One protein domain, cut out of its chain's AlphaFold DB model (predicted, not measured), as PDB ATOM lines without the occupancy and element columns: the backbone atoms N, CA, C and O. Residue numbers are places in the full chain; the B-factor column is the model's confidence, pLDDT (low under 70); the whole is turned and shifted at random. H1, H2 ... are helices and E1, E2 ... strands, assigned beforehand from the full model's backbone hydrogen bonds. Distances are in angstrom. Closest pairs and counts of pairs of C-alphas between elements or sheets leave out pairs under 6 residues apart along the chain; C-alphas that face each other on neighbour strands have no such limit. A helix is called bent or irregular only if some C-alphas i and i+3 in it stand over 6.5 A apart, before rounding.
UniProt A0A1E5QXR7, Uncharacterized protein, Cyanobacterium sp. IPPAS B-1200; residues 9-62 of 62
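What this domain is: This is residues 9 to 62 of the 62 residues of an uncharacterized protein of Cyanobacterium sp. IPPAS B-1200 (UniProt A0A1E5QXR7). A small body and a free arm make up this model: in the body, two short strands, E1 and E2, pair side by side, and the chain between them swings out in a wide loop that holds the irregular helix H1; the arm leads away from E2 and ends in the straight helix H2. Residues 41 to 62, with H2 among them, stick out from the body and make much of the length. The printed part has 54 residues, with two named strands and two named helices in the order E1, H1, E2, H2; the sheet is E1 - E2, antiparallel, and the class is mixed, helices and strands. The whole is only just loose, close to extended, with a radius of gyration of the C-alphas of 14.9 A, and it is only just elongated, spanning 41 by 27 by 21 A.

How they stand to each other: E1, residues 9 to 11, and E2, residues 35 to 38, are antiparallel neighbours, with 158 degrees between their N-to-C directions. The C-alphas of Leu 10 and Leu 36 face each other at 4.6 A. N 9 and O 37 are within hydrogen-bond range at 2.8 A, and so are N 35 and O 11 at 2.9 A. Between these strands comes H1, residues 21 to 30, joined to E1 by a short link of 9 residues and to E2 by a tight link of 4. A short link of 7 residues leads from E2 to H2, residues 46 to 60. H2 is apart from E1 and from H1. In H2 every O i to N i+4 pair is within hydrogen-bond range, while in H1 4 of 6 are.

Where its parts are: E1 begins at C-alpha 9, at (217.104, 254.429, 214.225), and is 6.1 A long from first to last C-alpha. H1 measures 9.2 A and is irregular: C-alphas 23 and 26 are 9.3 A apart. E2 runs 9.8 A, from C-alpha 35 at (210.009, 258.115, 216.403) to C-alpha 38. H2, the longest helix with 15 residues, measures 21.2 A and ends at C-alpha 60, at (190.427, 248.482, 223.520).

The domain as a whole: The two C-alphas farthest apart are those of Pro 18 and Arg 62, 42.6 A. Without residues 41 to 62, which stand free, the body has 32 residues and spans 25 by 19 by 10 A. The printed part has no cut and no long link, and it ends at the chain's last residue, Arg 62. The mean pLDDT of the printed part is 82.9; residues 16 to 21 and residue 62 are under 70.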
ATOM      1  N   VAL A   9     216.675 253.032 214.350       87.38
ATOM      2  CA  VAL A   9     217.104 254.429 214.225       87.38
ATOM      3  C   VAL A   9     216.180 255.291 215.069       87.38
ATOM      4  O   VAL A   9     214.991 255.404 214.770       87.38
ATOM      5  N   LEU A  10     216.717 255.913 216.120       90.38
ATOM      6  CA  LEU A  10     215.999 256.947 216.860       90.38
ATOM      7  C   LEU A  10     216.061 258.253 216.070       90.38
ATOM      8  O   LEU A  10     217.135 258.824 215.877       90.38
ATOM      9  N   PHE A  11     214.904 258.722 215.620       88.50
ATOM     10  CA  PHE A  11     214.765 259.983 214.918       88.50
ATOM     11  C   PHE A  11     214.104 261.015 215.831       88.50
ATOM     12  O   PHE A  11     212.970 260.819 216.265       88.50
ATOM     13  N   THR A  12     214.801 262.124 216.086       90.88
ATOM     14  CA  THR A  12     214.298 263.262 216.868       90.88
ATOM     15  C   THR A  12     214.416 264.531 216.022       90.88
ATOM     16  O   THR A  12     215.540 264.977 215.762       90.88
ATOM     17  N   PRO A  13     213.302 265.135 215.577       85.81
ATOM     18  CA  PRO A  13     213.358 266.338 214.754       85.81
ATOM     19  C   PRO A  13     213.901 267.520 215.571       85.81
ATOM     20  O   PRO A  13     213.339 267.897 216.593       85.81
ATOM     21  N   THR A  14     215.019 268.110 215.134       80.62
ATOM     22  CA  THR A  14     215.683 269.224 215.848       80.62
ATOM     23  C   THR A  14     215.184 270.602 215.403       80.62
ATOM     24  O   THR A  14     215.333 271.588 216.120       80.62
ATOM     25  N   LYS A  15     214.615 270.689 214.197       73.56
ATOM     26  CA  LYS A  15     214.030 271.893 213.593       73.56
ATOM     27  C   LYS A  15     212.811 271.479 212.761       73.56
ATOM     28  O   LYS A  15     212.779 270.329 212.314       73.56
ATOM     29  N   PRO A  16     211.843 272.382 212.516       68.44
ATOM     30  CA  PRO A  16     210.796 272.131 211.535       68.44
ATOM     31  C   PRO A  16     211.444 271.716 210.214       68.44
ATOM     32  O   PRO A  16     212.365 272.385 209.737       68.44
ATOM     33  N   VAL A  17     211.016 270.578 209.673       65.75
ATOM     34  CA  VAL A  17     211.553 270.040 208.423       65.75
ATOM     35  C   VAL A  17     211.299 271.083 207.320       65.75
ATOM     36  O   VAL A  17     210.143 271.453 207.120       65.75
ATOM     37  N   PRO A  18     212.336 271.596 206.623       66.38
ATOM     38  CA  PRO A  18     212.153 272.609 205.576       66.38
ATOM     39  C   PRO A  18     211.371 272.071 204.373       66.38
ATOM     40  O   PRO A  18     210.804 272.831 203.592       66.38
ATOM     41  N   THR A  19     211.374 270.751 204.207       66.88
ATOM     42  CA  THR A  19     210.665 270.026 203.160       66.88
ATOM     43  C   THR A  19     209.183 269.897 203.518       66.88
ATOM     44  O   THR A  19     208.871 269.423 204.615       66.88
ATOM     45  N   PRO A  20     208.254 270.242 202.605       67.56
ATOM     46  CA  PRO A  20     206.832 270.012 202.822       67.56
ATOM     47  C   PRO A  20     206.598 268.527 203.148       67.56
ATOM     48  O   PRO A  20     207.063 267.677 202.378       67.56
ATOM     49  N   PRO A  21     205.893 268.187 204.243       65.62
ATOM     50  CA  PRO A  21     205.672 266.800 204.667       65.62
ATOM     51  C   PRO A  21     205.111 265.899 203.561       65.62
ATOM     52  O   PRO A  21     205.398 264.702 203.525       65.62
ATOM     53  N   ASP A  22     204.364 266.492 202.628       75.62
ATOM     54  CA  ASP A  22     203.719 265.809 201.509       75.62
ATOM     55  C   ASP A  22     204.715 265.204 200.513       75.62
ATOM     56  O   ASP A  22     204.429 264.172 199.911       75.62
ATOM     57  N   THR A  23     205.919 265.775 200.389       81.94
ATOM     58  CA  THR A  23     206.963 265.256 199.483       81.94
ATOM     59  C   THR A  23     207.492 263.883 199.902       81.94
ATOM     60  O   THR A  23     207.942 263.111 199.060       81.94
ATOM     61  N   LEU A  24     207.408 263.554 201.194       80.81
ATOM     62  CA  LEU A  24     207.893 262.298 201.778       80.81
ATOM     63  C   LEU A  24     206.749 261.333 202.144       80.81
ATOM     64  O   LEU A  24     206.992 260.275 202.728       80.81
ATOM     65  N   GLY A  25     205.495 261.686 201.837       86.06
ATOM     66  CA  GLY A  25     204.321 260.859 202.115       86.06
ATOM     67  C   GLY A  25     204.224 260.416 203.582       86.06
ATOM     68  O   GLY A  25     204.285 261.227 204.505       86.06
ATOM     69  N   LEU A  26     204.066 259.107 203.813       83.06
ATOM     70  CA  LEU A  26     203.957 258.543 205.166       83.06
ATOM     71  C   LEU A  26     205.214 258.798 206.011       83.06
ATOM     72  O   LEU A  26     205.098 259.086 207.199       83.06
ATOM     73  N   LEU A  27     206.400 258.738 205.403       82.75
ATOM     74  CA  LEU A  27     207.650 258.987 206.116       82.75
ATOM     75  C   LEU A  27     207.722 260.439 206.604       82.75
ATOM     76  O   LEU A  27     208.101 260.681 207.747       82.75
ATOM     77  N   GLY A  28     207.274 261.384 205.774       84.25
ATOM     78  CA  GLY A  28     207.170 262.798 206.139       84.25
ATOM     79  C   GLY A  28     206.214 263.042 207.303       84.25
ATOM     80  O   GLY A  28     206.500 263.871 208.160       84.25
ATOM     81  N   LYS A  29     205.113 262.280 207.376       83.44
ATOM     82  CA  LYS A  29     204.166 262.325 208.504       83.44
ATOM     83  C   LYS A  29     204.763 261.752 209.792       83.44
ATOM     84  O   LYS A  29     204.599 262.351 210.849       83.44
ATOM     85  N   LEU A  30     205.478 260.626 209.715       83.88
ATOM     86  CA  LEU A  30     206.108 259.991 210.883       83.88
ATOM     87  C   LEU A  30     207.245 260.845 211.460       83.88
ATOM     88  O   LEU A  30     207.347 261.003 212.675       83.88
ATOM     89  N   ALA A  31     208.048 261.455 210.587       84.81
ATOM     90  CA  ALA A  31     209.176 262.303 210.958       84.81
ATOM     91  C   ALA A  31     208.773 263.661 211.579       84.81
ATOM     92  O   ALA A  31     209.644 264.446 211.945       84.81
ATOM     93  N   GLN A  32     207.478 263.969 211.726       85.19
ATOM     94  CA  GLN A  32     207.043 265.178 212.444       85.19
ATOM     95  C   GLN A  32     207.215 265.069 213.962       85.19
ATOM     96  O   GLN A  32     207.228 266.080 214.659       85.19
ATOM     97  N   THR A  33     207.348 263.849 214.479       86.31
ATOM     98  CA  THR A  33     207.504 263.576 215.910       86.31
ATOM     99  C   THR A  33     208.700 262.667 216.144       86.31
ATOM    100  O   THR A  33     209.177 261.995 215.225       86.31
ATOM    101  N   THR A  34     209.199 262.646 217.379       89.69
ATOM    102  CA  THR A  34     210.231 261.685 217.768       89.69
ATOM    103  C   THR A  34     209.715 260.265 217.554       89.69
ATOM    104  O   THR A  34     208.689 259.886 218.117       89.69
ATOM    105  N   CYS A  35     210.420 259.472 216.751       88.62
ATOM    106  CA  CYS A  35     210.009 258.115 216.403       88.62
ATOM    107  C   CYS A  35     211.204 257.159 216.310       88.62
ATOM    108  O   CYS A  35     212.344 257.566 216.092       88.62
ATOM    109  N   LEU A  36     210.931 255.864 216.490       88.94
ATOM    110  CA  LEU A  36     211.913 254.793 216.350       88.94
ATOM    111  C   LEU A  36     211.648 254.032 215.046       88.94
ATOM    112  O   LEU A  36     210.619 253.367 214.906       88.94
ATOM    113  N   LEU A  37     212.569 254.125 214.090       86.75
ATOM    114  CA  LEU A  37     212.448 253.513 212.768       86.75
ATOM    115  C   LEU A  37     213.226 252.197 212.717       86.75
ATOM    116  O   LEU A  37     214.446 252.177 212.854       86.75
ATOM    117  N   LYS A  38     212.524 251.090 212.466       82.12
ATOM    118  CA  LYS A  38     213.115 249.743 212.420       82.12
ATOM    119  C   LYS A  38     213.434 249.324 210.985       82.12
ATOM    120  O   LYS A  38     212.735 248.501 210.395       82.12
ATOM    121  N   VAL A  39     214.458 249.946 210.403       73.94
ATOM    122  CA  VAL A  39     214.731 249.932 208.951       73.94
ATOM    123  C   VAL A  39     215.139 248.548 208.425       73.94
ATOM    124  O   VAL A  39     214.790 248.192 207.305       73.94
ATOM    125  N   TYR A  40     215.836 247.745 209.233       70.12
ATOM    126  CA  TYR A  40     216.412 246.458 208.807       70.12
ATOM    127  C   TYR A  40     215.587 245.233 209.223       70.12
ATOM    128  O   TYR A  40     216.101 244.117 209.330       70.12
ATOM    129  N   ARG A  41     214.288 245.416 209.466       71.38
ATOM    130  CA  ARG A  41     213.374 244.288 209.668       71.38
ATOM    131  C   ARG A  41     212.868 243.765 208.331       71.38
ATOM    132  O   ARG A  41     212.779 244.488 207.344       71.38
ATOM    133  N   ASN A  42     212.495 242.487 208.323       73.50
ATOM    134  CA  ASN A  42     211.713 241.944 207.218       73.50
ATOM    135  C   ASN A  42     210.443 242.786 207.061       73.50
ATOM    136  O   ASN A  42     209.832 243.153 208.069       73.50
ATOM    137  N   ALA A  43     210.050 243.045 205.813       73.31
ATOM    138  CA  ALA A  43     208.770 243.670 205.531       73.31
ATOM    139  C   ALA A  43     207.659 242.897 206.251       73.31
ATOM    140  O   ALA A  43     207.612 241.664 206.214       73.31
ATOM    141  N   VAL A  44     206.797 243.639 206.938       79.19
ATOM    142  CA  VAL A  44     205.629 243.072 207.601       79.19
ATOM    143  C   VAL A  44     204.702 242.495 206.532       79.19
ATOM    144  O   VAL A  44     204.447 243.133 205.510       79.19
ATOM    145  N   ASN A  45     204.211 241.279 206.759       86.12
ATOM    146  CA  ASN A  45     203.222 240.664 205.878       86.12
ATOM    147  C   ASN A  45     201.791 240.974 206.351       86.12
ATOM    148  O   ASN A  45     201.572 241.406 207.483       86.12
ATOM    149  N   ALA A  46     200.808 240.754 205.478       91.19
ATOM    150  CA  ALA A  46     199.414 241.089 205.764       91.19
ATOM    151  C   ALA A  46     198.862 240.386 207.018       91.19
ATOM    152  O   ALA A  46     198.078 240.986 207.750       91.19
ATOM    153  N   ASP A  47     199.286 239.153 207.295       92.44
ATOM    154  CA  ASP A  47     198.829 238.398 208.467       92.44
ATOM    155  C   ASP A  47     199.351 239.014 209.766       92.44
ATOM    156  O   ASP A  47     198.583 239.261 210.690       92.44
ATOM    157  N   GLN A  48     200.624 239.412 209.790       87.31
ATOM    158  CA  GLN A  48     201.215 240.129 210.921       87.31
ATOM    159  C   GLN A  48     200.531 241.479 211.184       87.31
ATOM    160  O   GLN A  48     200.404 241.883 212.342       87.31
ATOM    161  N   ILE A  49     200.063 242.175 210.137       88.62
ATOM    162  CA  ILE A  49     199.258 243.400 210.297       88.62
ATOM    163  C   ILE A  49     197.935 243.069 210.991       88.62
ATOM    164  O   ILE A  49     197.582 243.722 211.976       88.62
ATOM    165  N   ARG A  50     197.213 242.051 210.501       95.06
ATOM    166  CA  ARG A  50     195.918 241.629 211.063       95.06
ATOM    167  C   ARG A  50     196.052 241.202 212.521       95.06
ATOM    168  O   ARG A  50     195.242 241.631 213.339       95.06
ATOM    169  N   ASP A  51     197.103 240.463 212.863       93.25
ATOM    170  CA  ASP A  51     197.397 240.063 214.242       93.25
ATOM    171  C   ASP A  51     197.593 241.274 215.160       93.25
ATOM    172  O   ASP A  51     197.107 241.298 216.292       93.25
ATOM    173  N   CYS A  52     198.311 242.296 214.685       88.31
ATOM    174  CA  CYS A  52     198.558 243.512 215.456       88.31
ATOM    175  C   CYS A  52     197.257 244.292 215.707       88.31
ATOM    176  O   CYS A  52     196.991 244.712 216.834       88.31
ATOM    177  N   ILE A  53     196.406 244.410 214.682       93.31
ATOM    178  CA  ILE A  53     195.076 245.026 214.798       93.31
ATOM    179  C   ILE A  53     194.196 244.227 215.770       93.31
ATOM    180  O   ILE A  53     193.576 244.814 216.653       93.31
ATOM    181  N   GLY A  54     194.180 242.894 215.668       95.44
ATOM    182  CA  GLY A  54     193.413 242.027 216.567       95.44
ATOM    183  C   GLY A  54     193.824 242.177 218.034       95.44
ATOM    184  O   GLY A  54     192.966 242.268 218.915       95.44
ATOM    185  N   LYS A  55     195.130 242.295 218.307       91.19
ATOM    186  CA  LYS A  55     195.651 242.597 219.653       91.19
ATOM    187  C   LYS A  55     195.193 243.964 220.149       91.19
ATOM    188  O   LYS A  55     194.771 244.072 221.295       91.19
ATOM    189  N   LEU A  56     195.243 244.989 219.297       90.44
ATOM    190  CA  LEU A  56     194.792 246.334 219.653       90.44
ATOM    191  C   LEU A  56     193.295 246.354 219.994       90.44
ATOM    192  O   LEU A  56     192.919 246.877 221.038       90.44
ATOM    193  N   ILE A  57     192.456 245.730 219.163       95.62
ATOM    194  CA  ILE A  57     191.010 245.599 219.409       95.62
ATOM    195  C   ILE A  57     190.766 244.859 220.727       95.62
ATOM    196  O   ILE A  57     189.966 245.307 221.539       95.62
ATOM    197  N   THR A  58     191.502 243.775 220.984       95.38
ATOM    198  CA  THR A  58     191.391 243.010 222.239       95.38
ATOM    199  C   THR A  58     191.697 243.859 223.474       95.38
ATOM    200  O   THR A  58     191.103 243.630 224.521       95.38
ATOM    201  N   VAL A  59     192.629 244.812 223.380       92.56
ATOM    202  CA  VAL A  59     192.959 245.729 224.485       92.56
ATOM    203  C   VAL A  59     191.915 246.838 224.627       92.56
ATOM    204  O   VAL A  59     191.581 247.199 225.747       92.56
ATOM    205  N   ILE A  60     191.400 247.375 223.516       87.38
ATOM    206  CA  ILE A  60     190.427 248.482 223.520       87.38
ATOM    207  C   ILE A  60     189.036 248.030 223.975       87.38
ATOM    208  O   ILE A  60     188.351 248.774 224.667       87.38
ATOM    209  N   PHE A  61     188.607 246.835 223.572       80.12
ATOM    210  CA  PHE A  61     187.277 246.288 223.871       80.12
ATOM    211  C   PHE A  61     187.290 245.320 225.059       80.12
ATOM    212  O   PHE A  61     186.427 244.446 225.156       80.12
ATOM    213  N   ARG A  62     188.289 245.455 225.932       58.88
ATOM    214  CA  ARG A  62     188.360 244.729 227.195       58.88
ATOM    215  C   ARG A  62     187.795 245.533 228.350       58.88
ATOM    216  O   ARG A  62     188.035 246.757 228.383       58.88
TER     217      ARG A  62